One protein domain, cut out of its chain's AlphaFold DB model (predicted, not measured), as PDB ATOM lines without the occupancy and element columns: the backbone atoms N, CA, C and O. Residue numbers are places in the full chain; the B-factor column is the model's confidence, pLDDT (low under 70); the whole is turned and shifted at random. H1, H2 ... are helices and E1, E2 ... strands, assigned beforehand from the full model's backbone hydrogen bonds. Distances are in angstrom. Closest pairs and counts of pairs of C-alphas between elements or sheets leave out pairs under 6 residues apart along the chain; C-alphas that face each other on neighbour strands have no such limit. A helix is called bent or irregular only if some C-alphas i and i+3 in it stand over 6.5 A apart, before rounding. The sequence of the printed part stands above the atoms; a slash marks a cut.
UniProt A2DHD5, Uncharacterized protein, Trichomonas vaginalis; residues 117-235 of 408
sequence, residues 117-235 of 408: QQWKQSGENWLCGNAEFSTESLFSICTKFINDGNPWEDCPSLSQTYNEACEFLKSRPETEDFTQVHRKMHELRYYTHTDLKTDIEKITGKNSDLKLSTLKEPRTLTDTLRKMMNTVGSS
ATOM      1  N   GLN A 117     195.958 186.420 317.851       74.31
ATOM      2  CA  GLN A 117     195.356 187.578 318.536       74.31
ATOM      3  C   GLN A 117     193.822 187.499 318.661       74.31
ATOM      4  O   GLN A 117     193.209 188.306 319.361       74.31
ATOM      5  N   GLN A 118     193.191 186.574 317.934       79.88
ATOM      6  CA  GLN A 118     191.735 186.465 317.825       79.88
ATOM      7  C   GLN A 118     191.126 185.503 318.850       79.88
ATOM      8  O   GLN A 118     189.915 185.559 319.072       79.88
ATOM      9  N   TRP A 119     191.952 184.653 319.464       81.38
ATOM     10  CA  TRP A 119     191.546 183.692 320.481       81.38
ATOM     11  C   TRP A 119     191.997 184.176 321.855       81.38
ATOM     12  O   TRP A 119     193.131 184.613 322.039       81.38
ATOM     13  N   LYS A 120     191.095 184.129 322.834       82.19
ATOM     14  CA  LYS A 120     191.401 184.468 324.226       82.19
ATOM     15  C   LYS A 120     191.037 183.303 325.120       82.19
ATOM     16  O   LYS A 120     189.918 182.809 325.053       82.19
ATOM     17  N   GLN A 121     191.960 182.894 325.977       80.94
ATOM     18  CA  GLN A 121     191.683 181.862 326.963       80.94
ATOM     19  C   GLN A 121     190.840 182.446 328.107       80.94
ATOM     20  O   GLN A 121     191.204 183.464 328.698       80.94
ATOM     21  N   SER A 122     189.712 181.809 328.408       78.62
ATOM     22  CA  SER A 122     188.817 182.136 329.519       78.62
ATOM     23  C   SER A 122     188.584 180.872 330.341       78.62
ATOM     24  O   SER A 122     187.662 180.102 330.082       78.62
ATOM     25  N   GLY A 123     189.460 180.630 331.319       77.56
ATOM     26  CA  GLY A 123     189.470 179.379 332.080       77.56
ATOM     27  C   GLY A 123     189.910 178.193 331.214       77.56
ATOM     28  O   GLY A 123     190.993 178.225 330.628       77.56
ATOM     29  N   GLU A 124     189.071 177.159 331.140       75.81
ATOM     30  CA  GLU A 124     189.301 175.950 330.328       75.81
ATOM     31  C   GLU A 124     188.841 176.100 328.864       75.81
ATOM     32  O   GLU A 124     189.161 175.260 328.022       75.81
ATOM     33  N   ASN A 125     188.141 177.195 328.545       80.31
ATOM     34  CA  ASN A 125     187.565 177.448 327.229       80.31
ATOM     35  C   ASN A 125     188.282 178.577 326.477       80.31
ATOM     36  O   ASN A 125     188.931 179.458 327.049       80.31
ATOM     37  N   TRP A 126     188.120 178.564 325.159       80.94
ATOM     38  CA  TRP A 126     188.642 179.539 324.216       80.94
ATOM     39  C   TRP A 126     187.516 180.416 323.677       80.94
ATOM     40  O   TRP A 126     186.503 179.931 323.176       80.94
ATOM     41  N   LEU A 127     187.716 181.726 323.745       79.56
ATOM     42  CA  LEU A 127     186.793 182.731 323.239       79.56
ATOM     43  C   LEU A 127     187.279 183.275 321.899       79.56
ATOM     44  O   LEU A 127     188.409 183.759 321.797       79.56
ATOM     45  N   CYS A 128     186.396 183.282 320.903       77.94
ATOM     46  CA  CYS A 128     186.568 184.029 319.660       77.94
ATOM     47  C   CYS A 128     185.366 184.962 319.467       77.94
ATOM     48  O   CYS A 128     184.262 184.541 319.114       77.94
ATOM     49  N   GLY A 129     185.558 186.255 319.741       74.00
ATOM     50  CA  GLY A 129     184.449 187.210 319.796       74.00
ATOM     51  C   GLY A 129     183.490 186.888 320.949       74.00
ATOM     52  O   GLY A 129     183.898 186.942 322.104       74.00
ATOM     53  N   ASN A 130     182.235 186.560 320.625       70.94
ATOM     54  CA  ASN A 130     181.196 186.190 321.600       70.94
ATOM     55  C   ASN A 130     180.973 184.670 321.700       70.94
ATOM     56  O   ASN A 130     180.102 184.242 322.452       70.94
ATOM     57  N   ALA A 131     181.695 183.875 320.908       72.75
ATOM     58  CA  ALA A 131     181.548 182.427 320.878       72.75
ATOM     59  C   ALA A 131     182.610 181.767 321.765       72.75
ATOM     60  O   ALA A 131     183.784 182.148 321.734       72.75
ATOM     61  N   GLU A 132     182.174 180.785 322.548       79.50
ATOM     62  CA  GLU A 132     182.989 180.023 323.489       79.50
ATOM     63  C   GLU A 132     183.110 178.579 323.006       79.50
ATOM     64  O   GLU A 132     182.110 177.944 322.671       79.50
ATOM     65  N   PHE A 133     184.339 178.072 322.963       80.25
ATOM     66  CA  PHE A 133     184.652 176.721 322.519       80.25
ATOM     67  C   PHE A 133     185.563 176.032 323.526       80.25
ATOM     68  O   PHE A 133     186.534 176.628 323.989       80.25
ATOM     69  N   SER A 134     185.308 174.760 323.821       80.12
ATOM     70  CA  SER A 134     186.282 173.950 324.547       80.12
ATOM     71  C   SER A 134     187.443 173.563 323.625       80.12
ATOM     72  O   SER A 134     187.310 173.531 322.395       80.12
ATOM     73  N   THR A 135     188.593 173.237 324.218       74.06
ATOM     74  CA  THR A 135     189.746 172.711 323.468       74.06
ATOM     75  C   THR A 135     189.373 171.428 322.714       74.06
ATOM     76  O   THR A 135     189.766 171.260 321.564       74.06
ATOM     77  N   GLU A 136     188.538 170.574 323.313       73.38
ATOM     78  CA  GLU A 136     188.017 169.353 322.685       73.38
ATOM     79  C   GLU A 136     187.126 169.650 321.473       73.38
ATOM     80  O   GLU A 136     187.263 169.000 320.439       73.38
ATOM     81  N   SER A 137     186.252 170.661 321.553       72.25
ATOM     82  CA  SER A 137     185.415 171.064 320.421       72.25
ATOM     83  C   SER A 137     186.256 171.607 319.268       72.25
ATOM     84  O   SER A 137     186.056 171.196 318.131       72.25
ATOM     85  N   LEU A 138     187.240 172.474 319.537       77.31
ATOM     86  CA  LEU A 138     188.140 172.995 318.495       77.31
ATOM     87  C   LEU A 138     189.000 171.894 317.877       77.31
ATOM     88  O   LEU A 138     189.174 171.856 316.656       77.31
ATOM     89  N   PHE A 139     189.487 170.970 318.705       74.19
ATOM     90  CA  PHE A 139     190.218 169.799 318.250       74.19
ATOM     91  C   PHE A 139     189.354 168.919 317.351       74.19
ATOM     92  O   PHE A 139     189.797 168.529 316.271       74.19
ATOM     93  N   SER A 140     188.106 168.666 317.742       71.38
ATOM     94  CA  SER A 140     187.153 167.898 316.944       71.38
ATOM     95  C   SER A 140     186.819 168.595 315.622       71.38
ATOM     96  O   SER A 140     186.869 167.951 314.578       71.38
ATOM     97  N   ILE A 141     186.595 169.915 315.615       75.19
ATOM     98  CA  ILE A 141     186.342 170.703 314.392       75.19
ATOM     99  C   ILE A 141     187.510 170.568 313.409       75.19
ATOM    100  O   ILE A 141     187.302 170.225 312.243       75.19
ATOM    101  N   CYS A 142     188.744 170.800 313.868       70.38
ATOM    102  CA  CYS A 142     189.936 170.682 313.030       70.38
ATOM    103  C   CYS A 142     190.162 169.241 312.561       70.38
ATOM    104  O   CYS A 142     190.471 169.014 311.395       70.38
ATOM    105  N   THR A 143     189.952 168.261 313.440       66.31
ATOM    106  CA  THR A 143     190.086 166.838 313.111       66.31
ATOM    107  C   THR A 143     189.047 166.410 312.078       66.31
ATOM    108  O   THR A 143     189.380 165.693 311.137       66.31
ATOM    109  N   LYS A 144     187.795 166.868 312.198       67.81
ATOM    110  CA  LYS A 144     186.746 166.618 311.205       67.81
ATOM    111  C   LYS A 144     187.090 167.285 309.878       67.81
ATOM    112  O   LYS A 144     187.014 166.613 308.862       67.81
ATOM    113  N   PHE A 145     187.551 168.534 309.877       69.94
ATOM    114  CA  PHE A 145     187.989 169.217 308.655       69.94
ATOM    115  C   PHE A 145     189.149 168.500 307.946       69.94
ATOM    116  O   PHE A 145     189.145 168.343 306.733       69.94
ATOM    117  N   ILE A 146     190.149 168.040 308.695       66.75
ATOM    118  CA  ILE A 146     191.318 167.350 308.137       66.75
ATOM    119  C   ILE A 146     190.948 165.980 307.544       66.75
ATOM    120  O   ILE A 146     191.560 165.537 306.573       66.75
ATOM    121  N   ASN A 147     189.951 165.305 308.117       60.59
ATOM    122  CA  ASN A 147     189.566 163.940 307.751       60.59
ATOM    123  C   ASN A 147     188.404 163.859 306.742       60.59
ATOM    124  O   ASN A 147     187.772 162.801 306.640       60.59
ATOM    125  N   ASP A 148     188.121 164.946 306.016       62.22
ATOM    126  CA  ASP A 148     186.962 165.089 305.117       62.22
ATOM    127  C   ASP A 148     185.605 164.828 305.823       62.22
ATOM    128  O   ASP A 148     184.643 164.348 305.219       62.22
ATOM    129  N   GLY A 149     185.533 165.086 307.130       63.06
ATOM    130  CA  GLY A 149     184.327 164.997 307.957       63.06
ATOM    131  C   GLY A 149     183.502 166.286 307.943       63.06
ATOM    132  O   GLY A 149     183.773 167.205 307.187       63.06
ATOM    133  N   ASN A 150     182.482 166.390 308.796       73.25
ATOM    134  CA  ASN A 150     181.610 167.570 308.852       73.25
ATOM    135  C   ASN A 150     182.052 168.528 309.979       73.25
ATOM    136  O   ASN A 150     181.578 168.391 311.109       73.25
ATOM    137  N   PRO A 151     182.933 169.517 309.729       70.94
ATOM    138  CA  PRO A 151     183.461 170.394 310.781       70.94
ATOM    139  C   PRO A 151     182.394 171.271 311.446       70.94
ATOM    140  O   PRO A 151     182.597 171.769 312.547       70.94
ATOM    141  N   TRP A 152     181.246 171.472 310.795       75.56
ATOM    142  CA  TRP A 152     180.143 172.267 311.338       75.56
ATOM    143  C   TRP A 152     179.327 171.540 312.415       75.56
ATOM    144  O   TRP A 152     178.549 172.198 313.096       75.56
ATOM    145  N   GLU A 153     179.467 170.219 312.588       72.00
ATOM    146  CA  GLU A 153     178.701 169.460 313.591       72.00
ATOM    147  C   GLU A 153     179.025 169.888 315.023       72.00
ATOM    148  O   GLU A 153     178.120 170.010 315.846       72.00
ATOM    149  N   ASP A 154     180.297 170.183 315.291       70.38
ATOM    150  CA  ASP A 154     180.776 170.600 316.615       70.38
ATOM    151  C   ASP A 154     180.783 172.131 316.771       70.38
ATOM    152  O   ASP A 154     181.296 172.667 317.750       70.38
ATOM    153  N   CYS A 155     180.187 172.839 315.805       69.81
ATOM    154  CA  CYS A 155     179.881 174.263 315.869       69.81
ATOM    155  C   CYS A 155     178.376 174.420 316.144       69.81
ATOM    156  O   CYS A 155     177.591 174.376 315.191       69.81
ATOM    157  N   PRO A 156     177.937 174.645 317.401       67.19
ATOM    158  CA  PRO A 156     176.515 174.658 317.770       67.19
ATOM    159  C   PRO A 156     175.648 175.612 316.939       67.19
ATOM    160  O   PRO A 156     174.456 175.394 316.756       67.19
ATOM    161  N   SER A 157     176.250 176.678 316.425       68.06
ATOM    162  CA  SER A 157     175.593 177.721 315.648       68.06
ATOM    163  C   SER A 157     175.541 177.482 314.140       68.06
ATOM    164  O   SER A 157     174.748 178.124 313.450       68.06
ATOM    165  N   LEU A 158     176.372 176.576 313.618       71.12
ATOM    166  CA  LEU A 158     176.402 176.197 312.202       71.12
ATOM    167  C   LEU A 158     175.728 174.841 311.971       71.12
ATOM    168  O   LEU A 158     175.148 174.626 310.904       71.12
ATOM    169  N   SER A 159     175.773 173.960 312.975       72.38
ATOM    170  CA  SER A 159     175.324 172.571 312.900       72.38
ATOM    171  C   SER A 159     173.892 172.449 312.394       72.38
ATOM    172  O   SER A 159     173.649 171.716 311.441       72.38
ATOM    173  N   GLN A 160     172.957 173.223 312.948       75.06
ATOM    174  CA  GLN A 160     171.545 173.150 312.579       75.06
ATOM    175  C   GLN A 160     171.309 173.490 311.098       75.06
ATOM    176  O   GLN A 160     170.777 172.669 310.354       75.06
ATOM    177  N   THR A 161     171.746 174.668 310.641       75.00
ATOM    178  CA  THR A 161     171.506 175.117 309.260       75.00
ATOM    179  C   THR A 161     172.219 174.239 308.230       75.00
ATOM    180  O   THR A 161     171.684 173.982 307.151       75.00
ATOM    181  N   TYR A 162     173.434 173.782 308.536       76.75
ATOM    182  CA  TYR A 162     174.203 172.951 307.615       76.75
ATOM    183  C   TYR A 162     173.669 171.516 307.574       76.75
ATOM    184  O   TYR A 162     173.599 170.930 306.497       76.75
ATOM    185  N   ASN A 163     173.205 170.967 308.698       76.00
ATOM    186  CA  ASN A 163     172.582 169.645 308.716       76.00
ATOM    187  C   ASN A 163     171.243 169.643 307.967       76.00
ATOM    188  O   ASN A 163     171.014 168.739 307.171       76.00
ATOM    189  N   GLU A 164     170.413 170.681 308.120       76.25
ATOM    190  CA  GLU A 164     169.178 170.857 307.335       76.25
ATOM    191  C   GLU A 164     169.468 170.906 305.821       76.25
ATOM    192  O   GLU A 164     168.774 170.271 305.021       76.25
ATOM    193  N   ALA A 165     170.533 171.607 305.415       74.56
ATOM    194  CA  ALA A 165     170.990 171.622 304.028       74.56
ATOM    195  C   ALA A 165     171.472 170.237 303.561       74.56
ATOM    196  O   ALA A 165     171.086 169.786 302.483       74.56
ATOM    197  N   CYS A 166     172.269 169.530 304.367       73.75
ATOM    198  CA  CYS A 166     172.736 168.180 304.054       73.75
ATOM    199  C   CYS A 166     171.589 167.169 303.940       73.75
ATOM    200  O   CYS A 166     171.601 166.351 303.023       73.75
ATOM    201  N   GLU A 167     170.593 167.209 304.827       75.56
ATOM    202  CA  GLU A 167     169.412 166.341 304.744       75.56
ATOM    203  C   GLU A 167     168.612 166.603 303.470       75.56
ATOM    204  O   GLU A 167     168.218 165.661 302.775       75.56
ATOM    205  N   PHE A 168     168.436 167.877 303.110       72.50
ATOM    206  CA  PHE A 168     167.778 168.244 301.865       72.50
ATOM    207  C   PHE A 168     168.543 167.730 300.638       72.50
ATOM    208  O   PHE A 168     167.932 167.167 299.727       72.50
ATOM    209  N   LEU A 169     169.871 167.855 300.621       70.56
ATOM    210  CA  LEU A 169     170.712 167.361 299.527       70.56
ATOM    211  C   LEU A 169     170.707 165.824 299.428       70.56
ATOM    212  O   LEU A 169     170.594 165.294 298.327       70.56
ATOM    213  N   LYS A 170     170.726 165.103 300.560       69.12
ATOM    214  CA  LYS A 170     170.649 163.627 300.607       69.12
ATOM    215  C   LYS A 170     169.337 163.063 300.060       69.12
ATOM    216  O   LYS A 170     169.295 161.910 299.642       69.12
ATOM    217  N   SER A 171     168.263 163.852 300.063       68.69
ATOM    218  CA  SER A 171     166.964 163.439 299.514       68.69
ATOM    219  C   SER A 171     166.918 163.408 297.976       68.69
ATOM    220  O   SER A 171     165.893 163.042 297.400       68.69
ATOM    221  N   ARG A 172     168.011 163.788 297.294       66.56
ATOM    222  CA  ARG A 172     168.100 163.926 295.834       66.56
ATOM    223  C   ARG A 172     169.273 163.113 295.256       66.56
ATOM    224  O   ARG A 172     170.237 162.851 295.967       66.56
ATOM    225  N   PRO A 173     169.205 162.703 293.974       60.06
ATOM    226  CA  PRO A 173     170.290 161.966 293.320       60.06
ATOM    227  C   PRO A 173     171.556 162.824 293.206       60.06
ATOM    228  O   PRO A 173     171.473 163.956 292.740       60.06
ATOM    229  N   GLU A 174     172.710 162.288 293.614       61.53
ATOM    230  CA  GLU A 174     173.992 163.008 293.636       61.53
ATOM    231  C   GLU A 174     174.362 163.607 292.262       61.53
ATOM    232  O   GLU A 174     174.344 162.919 291.242       61.53
ATOM    233  N   THR A 175     174.723 164.894 292.241       65.12
ATOM    234  CA  THR A 175     175.237 165.617 291.069       65.12
ATOM    235  C   THR A 175     176.588 166.254 291.396       65.12
ATOM    236  O   THR A 175     176.926 166.492 292.560       65.12
ATOM    237  N   GLU A 176     177.379 166.561 290.367       63.16
ATOM    238  CA  GLU A 176     178.682 167.224 290.518       63.16
ATOM    239  C   GLU A 176     178.557 168.580 291.244       63.16
ATOM    240  O   GLU A 176     179.390 168.933 292.081       63.16
ATOM    241  N   ASP A 177     177.445 169.286 291.034       65.62
ATOM    242  CA  ASP A 177     177.143 170.547 291.713       65.62
ATOM    243  C   ASP A 177     176.847 170.368 293.215       65.62
ATOM    244  O   ASP A 177     177.195 171.237 294.020       65.62
ATOM    245  N   PHE A 178     176.281 169.228 293.639       70.12
ATOM    246  CA  PHE A 178     176.121 168.917 295.068       70.12
ATOM    247  C   PHE A 178     177.463 168.713 295.764       70.12
ATOM    248  O   PHE A 178     177.641 169.159 296.898       70.12
ATOM    249  N   THR A 179     178.438 168.134 295.060       66.00
ATOM    250  CA  THR A 179     179.806 167.985 295.574       66.00
ATOM    251  C   THR A 179     180.455 169.357 295.798       66.00
ATOM    252  O   THR A 179     181.154 169.561 296.791       66.00
ATOM    253  N   GLN A 180     180.175 170.342 294.934       71.25
ATOM    254  CA  GLN A 180     180.671 171.712 295.107       71.25
ATOM    255  C   GLN A 180     180.041 172.429 296.307       71.25
ATOM    256  O   GLN A 180     180.752 173.120 297.040       71.25
ATOM    257  N   VAL A 181     178.733 172.272 296.529       74.19
ATOM    258  CA  VAL A 181     178.058 172.845 297.709       74.19
ATOM    259  C   VAL A 181     178.564 172.187 298.986       74.19
ATOM    260  O   VAL A 181     178.931 172.896 299.922       74.19
ATOM    261  N   HIS A 182     178.697 170.859 298.997       71.62
ATOM    262  CA  HIS A 182     179.258 170.126 300.130       71.62
ATOM    263  C   HIS A 182     180.691 170.573 300.442       71.62
ATOM    264  O   HIS A 182     181.025 170.836 301.594       71.62
ATOM    265  N   ARG A 183     181.530 170.770 299.417       70.38
ATOM    266  CA  ARG A 183     182.885 171.309 299.585       70.38
ATOM    267  C   ARG A 183     182.880 172.727 300.164       70.38
ATOM    268  O   ARG A 183     183.659 173.032 301.061       70.38
ATOM    269  N   LYS A 184     181.999 173.609 299.685       75.12
ATOM    270  CA  LYS A 184     181.861 174.966 300.240       75.12
ATOM    271  C   LYS A 184     181.369 174.944 301.691       75.12
ATOM    272  O   LYS A 184     181.800 175.786 302.478       75.12
ATOM    273  N   MET A 185     180.503 173.996 302.051       75.12
ATOM    274  CA  MET A 185     180.076 173.770 303.432       75.12
ATOM    275  C   MET A 185     181.238 173.261 304.296       75.12
ATOM    276  O   MET A 185     181.502 173.833 305.346       75.12
ATOM    277  N   HIS A 186     182.002 172.283 303.811       72.19
ATOM    278  CA  HIS A 186     183.208 171.766 304.463       72.19
ATOM    279  C   HIS A 186     184.244 172.859 304.745       72.19
ATOM    280  O   HIS A 186     184.789 172.951 305.837       72.19
ATOM    281  N   GLU A 187     184.450 173.770 303.798       75.88
ATOM    282  CA  GLU A 187     185.365 174.905 303.949       75.88
ATOM    283  C   GLU A 187     184.756 176.103 304.717       75.88
ATOM    284  O   GLU A 187     185.335 177.196 304.742       75.88
ATOM    285  N   LEU A 188     183.573 175.928 305.324       76.62
ATOM    286  CA  LEU A 188     182.804 176.958 306.033       76.62
ATOM    287  C   LEU A 188     182.676 178.269 305.229       76.62
ATOM    288  O   LEU A 188     182.835 179.360 305.772       76.62
ATOM    289  N   ARG A 189     182.437 178.187 303.910       75.69
ATOM    290  CA  ARG A 189     182.387 179.351 302.996       75.69
ATOM    291  C   ARG A 189     181.076 180.135 303.017       75.69
ATOM    292  O   ARG A 189     181.032 181.224 302.444       75.69
ATOM    293  N   TYR A 190     180.026 179.618 303.652       76.56
ATOM    294  CA  TYR A 190     178.735 180.296 303.720       76.56
ATOM    295  C   TYR A 190     178.623 181.148 304.982       76.56
ATOM    296  O   TYR A 190     178.646 180.651 306.102       76.56
ATOM    297  N   TYR A 191     178.478 182.456 304.778       68.62
ATOM    298  CA  TYR A 191     178.346 183.442 305.854       68.62
ATOM    299  C   TYR A 191     176.892 183.748 306.201       68.62
ATOM    300  O   TYR A 191     176.601 184.299 307.259       68.62
ATOM    301  N   THR A 192     175.974 183.449 305.283       70.62
ATOM    302  CA  THR A 192     174.546 183.693 305.444       70.62
ATOM    303  C   THR A 192     173.751 182.506 304.916       70.62
ATOM    304  O   THR A 192     174.150 181.829 303.967       70.62
ATOM    305  N   HIS A 193     172.583 182.275 305.512       71.88
ATOM    306  CA  HIS A 193     171.648 181.245 305.053       71.88
ATOM    307  C   HIS A 193     171.102 181.543 303.650       71.88
ATOM    308  O   HIS A 193     170.744 180.616 302.929       71.88
ATOM    309  N   THR A 194     171.081 182.814 303.235       74.56
ATOM    310  CA  THR A 194     170.680 183.229 301.886       74.56
ATOM    311  C   THR A 194     171.680 182.787 300.824       74.56
ATOM    312  O   THR A 194     171.256 182.353 299.755       74.56
ATOM    313  N   ASP A 195     172.984 182.826 301.114       77.69
ATOM    314  CA  ASP A 195     174.019 182.389 300.166       77.69
ATOM    315  C   ASP A 195     173.960 180.870 299.951       77.69
ATOM    316  O   ASP A 195     173.977 180.397 298.815       77.69
ATOM    317  N   LEU A 196     173.809 180.116 301.047       78.88
ATOM    318  CA  LEU A 196     173.646 178.661 301.015       78.88
ATOM    319  C   LEU A 196     172.357 178.260 300.286       78.88
ATOM    320  O   LEU A 196     172.388 177.420 299.389       78.88
ATOM    321  N   LYS A 197     171.234 178.914 300.610       78.31
ATOM    322  CA  LYS A 197     169.947 178.696 299.941       78.31
ATOM    323  C   LYS A 197     170.029 178.976 298.444       78.31
ATOM    324  O   LYS A 197     169.549 178.169 297.662       78.31
ATOM    325  N   THR A 198     170.674 180.071 298.045       79.38
ATOM    326  CA  THR A 198     170.816 180.448 296.631       79.38
ATOM    327  C   THR A 198     171.625 179.412 295.852       79.38
ATOM    328  O   THR A 198     171.264 179.069 294.727       79.38
ATOM    329  N   ASP A 199     172.718 178.905 296.425       77.88
ATOM    330  CA  ASP A 199     173.529 177.875 295.772       77.88
ATOM    331  C   ASP A 199     172.799 176.524 295.706       77.88
ATOM    332  O   ASP A 199     172.884 175.856 294.680       77.88
ATOM    333  N   ILE A 200     172.006 176.158 296.719       76.12
ATOM    334  CA  ILE A 200     171.149 174.962 296.671       76.12
ATOM    335  C   ILE A 200     170.040 175.133 295.619       76.12
ATOM    336  O   ILE A 200     169.874 174.271 294.762       76.12
ATOM    337  N   GLU A 201     169.339 176.271 295.609       77.44
ATOM    338  CA  GLU A 201     168.258 176.593 294.664       77.44
ATOM    339  C   GLU A 201     168.715 176.632 293.202       77.44
ATOM    340  O   GLU A 201     167.944 176.278 292.309       77.44
ATOM    341  N   LYS A 202     169.965 177.031 292.933       76.31
ATOM    342  CA  LYS A 202     170.547 176.947 291.583       76.31
ATOM    343  C   LYS A 202     170.615 175.507 291.075       76.31
ATOM    344  O   LYS A 202     170.447 175.297 289.880       76.31
ATOM    345  N   ILE A 203     170.831 174.544 291.969       73.31
ATOM    346  CA  ILE A 203     170.971 173.126 291.627       73.31
ATOM    347  C   ILE A 203     169.607 172.436 291.626       73.31
ATOM    348  O   ILE A 203     169.317 171.593 290.783       73.31
ATOM    349  N   THR A 204     168.737 172.804 292.566       68.19
ATOM    350  CA  THR A 204     167.448 172.138 292.782       68.19
ATOM    351  C   THR A 204     166.262 172.786 292.077       68.19
ATOM    352  O   THR A 204     165.170 172.210 292.103       68.19
ATOM    353  N   GLY A 205     166.470 173.953 291.461       66.06
ATOM    354  CA  GLY A 205     165.437 174.840 290.930       66.06
ATOM    355  C   GLY A 205     164.906 175.807 292.000       66.06
ATOM    356  O   GLY A 205     164.773 175.438 293.164       66.06
ATOM    357  N   LYS A 206     164.548 177.036 291.590       56.06
ATOM    358  CA  LYS A 206     164.081 178.154 292.450       56.06
ATOM    359  C   LYS A 206     162.823 177.875 293.302       56.06
ATOM    360  O   LYS A 206     162.448 178.718 294.105       56.06
ATOM    361  N   ASN A 207     162.180 176.716 293.137       52.19
ATOM    362  CA  ASN A 207     160.983 176.293 293.873       52.19
ATOM    363  C   ASN A 207     161.290 175.150 294.856       52.19
ATOM    364  O   ASN A 207     160.517 174.202 294.975       52.19
ATOM    365  N   SER A 208     162.442 175.176 295.525       57.78
ATOM    366  CA  SER A 208     162.694 174.243 296.623       57.78
ATOM    367  C   SER A 208     161.941 174.680 297.879       57.78
ATOM    368  O   SER A 208     162.128 175.811 298.328       57.78
ATOM    369  N   ASP A 209     161.203 173.765 298.515       60.66
ATOM    370  CA  ASP A 209     160.616 173.907 299.865       60.66
ATOM    371  C   ASP A 209     161.678 174.014 300.989       60.66
ATOM    372  O   ASP A 209     161.446 173.656 302.144       60.66
ATOM    373  N   LEU A 210     162.876 174.502 300.657       65.44
ATOM    374  CA  LEU A 210     164.020 174.590 301.542       65.44
ATOM    375  C   LEU A 210     163.775 175.660 302.616       65.44
ATOM    376  O   LEU A 210     163.826 176.876 302.364       65.44
ATOM    377  N   LYS A 211     163.538 175.178 303.836       67.62
ATOM    378  CA  LYS A 211     163.508 175.965 305.067       67.62
ATOM    379  C   LYS A 211     164.840 175.765 305.781       67.62
ATOM    380  O   LYS A 211     165.050 174.723 306.383       67.62
ATOM    381  N   LEU A 212     165.723 176.755 305.666       69.19
ATOM    382  CA  LEU A 212     166.973 176.807 306.419       69.19
ATOM    383  C   LEU A 212     166.806 177.710 307.638       69.19
ATOM    384  O   LEU A 212     166.299 178.831 307.525       69.19
ATOM    385  N   SER A 213     167.300 177.246 308.776       70.62
ATOM    386  CA  SER A 213     167.458 178.030 309.992       70.62
ATOM    387  C   SER A 213     168.431 179.196 309.771       70.62
ATOM    388  O   SER A 213     169.386 179.110 308.992       70.62
ATOM    389  N   THR A 214     168.180 180.329 310.433       68.88
ATOM    390  CA  THR A 214     168.980 181.548 310.252       68.88
ATOM    391  C   THR A 214     170.393 181.358 310.801       68.88
ATOM    392  O   THR A 214     170.584 181.307 312.012       68.88
ATOM    393  N   LEU A 215     171.389 181.356 309.914       64.81
ATOM    394  CA  LEU A 215     172.797 181.510 310.286       64.81
ATOM    395  C   LEU A 215     173.001 182.878 310.949       64.81
ATOM    396  O   LEU A 215     172.805 183.913 310.306       64.81
ATOM    397  N   LYS A 216     173.362 182.874 312.235       57.53
ATOM    398  CA  LYS A 216     173.614 184.071 313.056       57.53
ATOM    399  C   LYS A 216     175.075 184.173 313.505       57.53
ATOM    400  O   LYS A 216     175.340 184.678 314.589       57.53
ATOM    401  N   GLU A 217     176.017 183.702 312.694       62.66
ATOM    402  CA  GLU A 217     177.432 183.773 313.061       62.66
ATOM    403  C   GLU A 217     178.144 184.996 312.470       62.66
ATOM    404  O   GLU A 217     177.966 185.302 311.284       62.66
ATOM    405  N   PRO A 218     178.974 185.715 313.254       61.78
ATOM    406  CA  PRO A 218     179.818 186.771 312.729       61.78
ATOM    407  C   PRO A 218     180.797 186.198 311.700       61.78
ATOM    408  O   PRO A 218     181.459 185.186 311.936       61.78
ATOM    409  N   ARG A 219     180.965 186.896 310.570       66.25
ATOM    410  CA  ARG A 219     181.966 186.554 309.535       66.25
ATOM    411  C   ARG A 219     183.372 186.376 310.108       66.25
ATOM    412  O   ARG A 219     184.142 185.555 309.631       66.25
ATOM    413  N   THR A 220     183.678 187.121 311.167       67.44
ATOM    414  CA  THR A 220     184.945 187.032 311.888       67.44
ATOM    415  C   THR A 220     185.183 185.642 312.464       67.44
ATOM    416  O   THR A 220     186.288 185.141 312.330       67.44
ATOM    417  N   LEU A 221     184.166 184.990 313.038       70.62
ATOM    418  CA  LEU A 221     184.322 183.657 313.616       70.62
ATOM    419  C   LEU A 221     184.571 182.605 312.532       70.62
ATOM    420  O   LEU A 221     185.503 181.816 312.636       70.62
ATOM    421  N   THR A 222     183.764 182.616 311.470       71.12
ATOM    422  CA  THR A 222     183.892 181.658 310.359       71.12
ATOM    423  C   THR A 222     185.219 181.815 309.619       71.12
ATOM    424  O   THR A 222     185.848 180.815 309.278       71.12
ATOM    425  N   ASP A 223     185.706 183.045 309.436       74.50
ATOM    426  CA  ASP A 223     187.027 183.293 308.856       74.50
ATOM    427  C   ASP A 223     188.168 182.869 309.792       74.50
ATOM    428  O   ASP A 223     189.170 182.332 309.319       74.50
ATOM    429  N   THR A 224     188.039 183.076 311.106       74.44
ATOM    430  CA  THR A 224     189.043 182.647 312.090       74.44
ATOM    431  C   THR A 224     189.103 181.125 312.213       74.44
ATOM    432  O   THR A 224     190.199 180.567 312.185       74.44
ATOM    433  N   LEU A 225     187.954 180.442 312.260       74.50
ATOM    434  CA  LEU A 225     187.875 178.979 312.223       74.50
ATOM    435  C   LEU A 225     188.451 178.434 310.914       74.50
ATOM    436  O   LEU A 225     189.247 177.503 310.940       74.50
ATOM    437  N   ARG A 226     188.134 179.046 309.764       77.00
ATOM    438  CA  ARG A 226     188.710 178.641 308.473       77.00
ATOM    439  C   ARG A 226     190.220 178.830 308.432       77.00
ATOM    440  O   ARG A 226     190.924 177.952 307.948       77.00
ATOM    441  N   LYS A 227     190.730 179.959 308.930       78.31
ATOM    442  CA  LYS A 227     192.176 180.192 309.037       78.31
ATOM    443  C   LYS A 227     192.827 179.146 309.928       78.31
ATOM    444  O   LYS A 227     193.815 178.578 309.504       78.31
ATOM    445  N   MET A 228     192.249 178.846 311.088       77.88
ATOM    446  CA  MET A 228     192.736 177.792 311.978       77.88
ATOM    447  C   MET A 228     192.780 176.437 311.267       77.88
ATOM    448  O   MET A 228     193.843 175.838 311.165       77.88
ATOM    449  N   MET A 229     191.659 175.999 310.691       76.69
ATOM    450  CA  MET A 229     191.550 174.736 309.959       76.69
ATOM    451  C   MET A 229     192.538 174.644 308.788       76.69
ATOM    452  O   MET A 229     193.157 173.603 308.588       76.69
ATOM    453  N   ASN A 230     192.741 175.738 308.048       72.81
ATOM    454  CA  ASN A 230     193.708 175.787 306.955       72.81
ATOM    455  C   ASN A 230     195.153 175.848 307.454       72.81
ATOM    456  O   ASN A 230     195.993 175.184 306.881       72.81
ATOM    457  N   THR A 231     195.486 176.605 308.498       69.62
ATOM    458  CA  THR A 231     196.868 176.697 309.002       69.62
ATOM    459  C   THR A 231     197.307 175.381 309.631       69.62
ATOM    460  O   THR A 231     198.390 174.884 309.337       69.62
ATOM    461  N   VAL A 232     196.427 174.770 310.417       64.12
ATOM    462  CA  VAL A 232     196.636 173.452 311.015       64.12
ATOM    463  C   VAL A 232     196.632 172.353 309.931       64.12
ATOM    464  O   VAL A 232     197.477 171.455 309.907       64.12
ATOM    465  N   GLY A 233     195.736 172.461 308.946       56.19
ATOM    466  CA  GLY A 233     195.677 171.559 307.793       56.19
ATOM    467  C   GLY A 233     196.873 171.679 306.838       56.19
ATOM    468  O   GLY A 233     197.322 170.667 306.306       56.19
ATOM    469  N   SER A 234     197.438 172.877 306.665       53.22
ATOM    470  CA  SER A 234     198.529 173.200 305.728       53.22
ATOM    471  C   SER A 234     199.928 173.206 306.349       53.22
ATOM    472  O   SER A 234     200.875 173.542 305.645       53.22
ATOM    473  N   SER A 235     200.096 172.817 307.617       48.88
ATOM    474  CA  SER A 235     201.412 172.660 308.274       48.88
ATOM    475  C   SER A 235     202.276 171.516 307.690       48.88
ATOM    476  O   SER A 235     202.972 170.832 308.424       48.88
TER     477      SER A 235
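AT A GLANCE: This is residues 117 to 235 of the 408 residues of an uncharacterized protein of Trichomonas vaginalis (UniProt A2DHD5). The domain is an elongated body with a small three-stranded sheet, E1 to E3, at one end and a bundle of three helices, H2, H3 and H4, with few contacts between them, at the other. Between these ends H1 and H5 meet near their last residues as a V, and a long link, residues 205 to 218, runs back from the bundle's far end to H5. The printed part has 119 residues, with three named strands followed by five named helices; the sheet's order is E1, E2, E3, antiparallel, and the class is mostly helix. The whole is compact, with a radius of gyration of the C-alphas of 14.9 A, and spans 47 by 28 by 19 A.

IN THESE COORDINATES: The sheet holds E1, residues 120 to 122, E2, residues 125 to 128, and E3, residues 131 to 134; C-alpha 120 is at (191.401, 184.468, 324.226). H1, residues 135 to 146, measures 16.3 A from first to last C-alpha. H5, residues 219 to 233, measures 20.4 A and ends with C-alpha 233 at (195.677, 171.559, 307.793). H2, residues 156 to 170, measures 21.2 A and is only just irregular: C-alphas 157 and 160 are 6.8 A apart. H3 is residues 176 to 186, 15.3 A, and H4 is residues 193 to 204, 15.8 A, beginning with C-alpha 193 at (171.648, 181.245, 305.053).

HOW THE PARTS SIT: The strands form a meander, each the antiparallel neighbour of the one before. In the hairpin E1 and E2, N 122 and O 125 are 2.8 A apart, within hydrogen-bond range; in the hairpin E2 and E3, N 126 and O 133 are also 2.8 A apart. H1 only grazes the sheet with residues 135 to 140, and H5 only grazes it with residues 220 to 225. H1, with residues 141 to 146 alone, touches residues 228 to 233 of H5 at a steep tilt of 69 degrees, only just short of about perpendicular; the closest C-alphas, of Cys 142 and Met 229, are 5.3 A apart. H2, H3 and H4 are an up and down bundle, each running against the one before. The helical hairpin H2 and H3 only just touches, with 3 pairs of C-alphas within 8 A, the closest being Leu 169 and Phe 178 at 7.2 A. In the helical hairpin H3 and H4 the closest C-alphas, of Asp 177 and Ile 203, are 6.7 A apart, at a shallow tilt of 17 degrees. H2 and H5 are apart. Every O i to N i+4 pair is within hydrogen-bond range in H1, H3 and H5, against 9 of 11 in H2 and 7 of 8 in H4.

THE WHOLE: The two farthest C-alphas, of Gly 123 and Gly 205, are 47.9 A apart. The printed part has no cut, and the H4 to H5 link is long, with 14 residues. The mean pLDDT of the printed part is 71.3; 41 residues are under 70, among them 204 to 212 and 214 to 220.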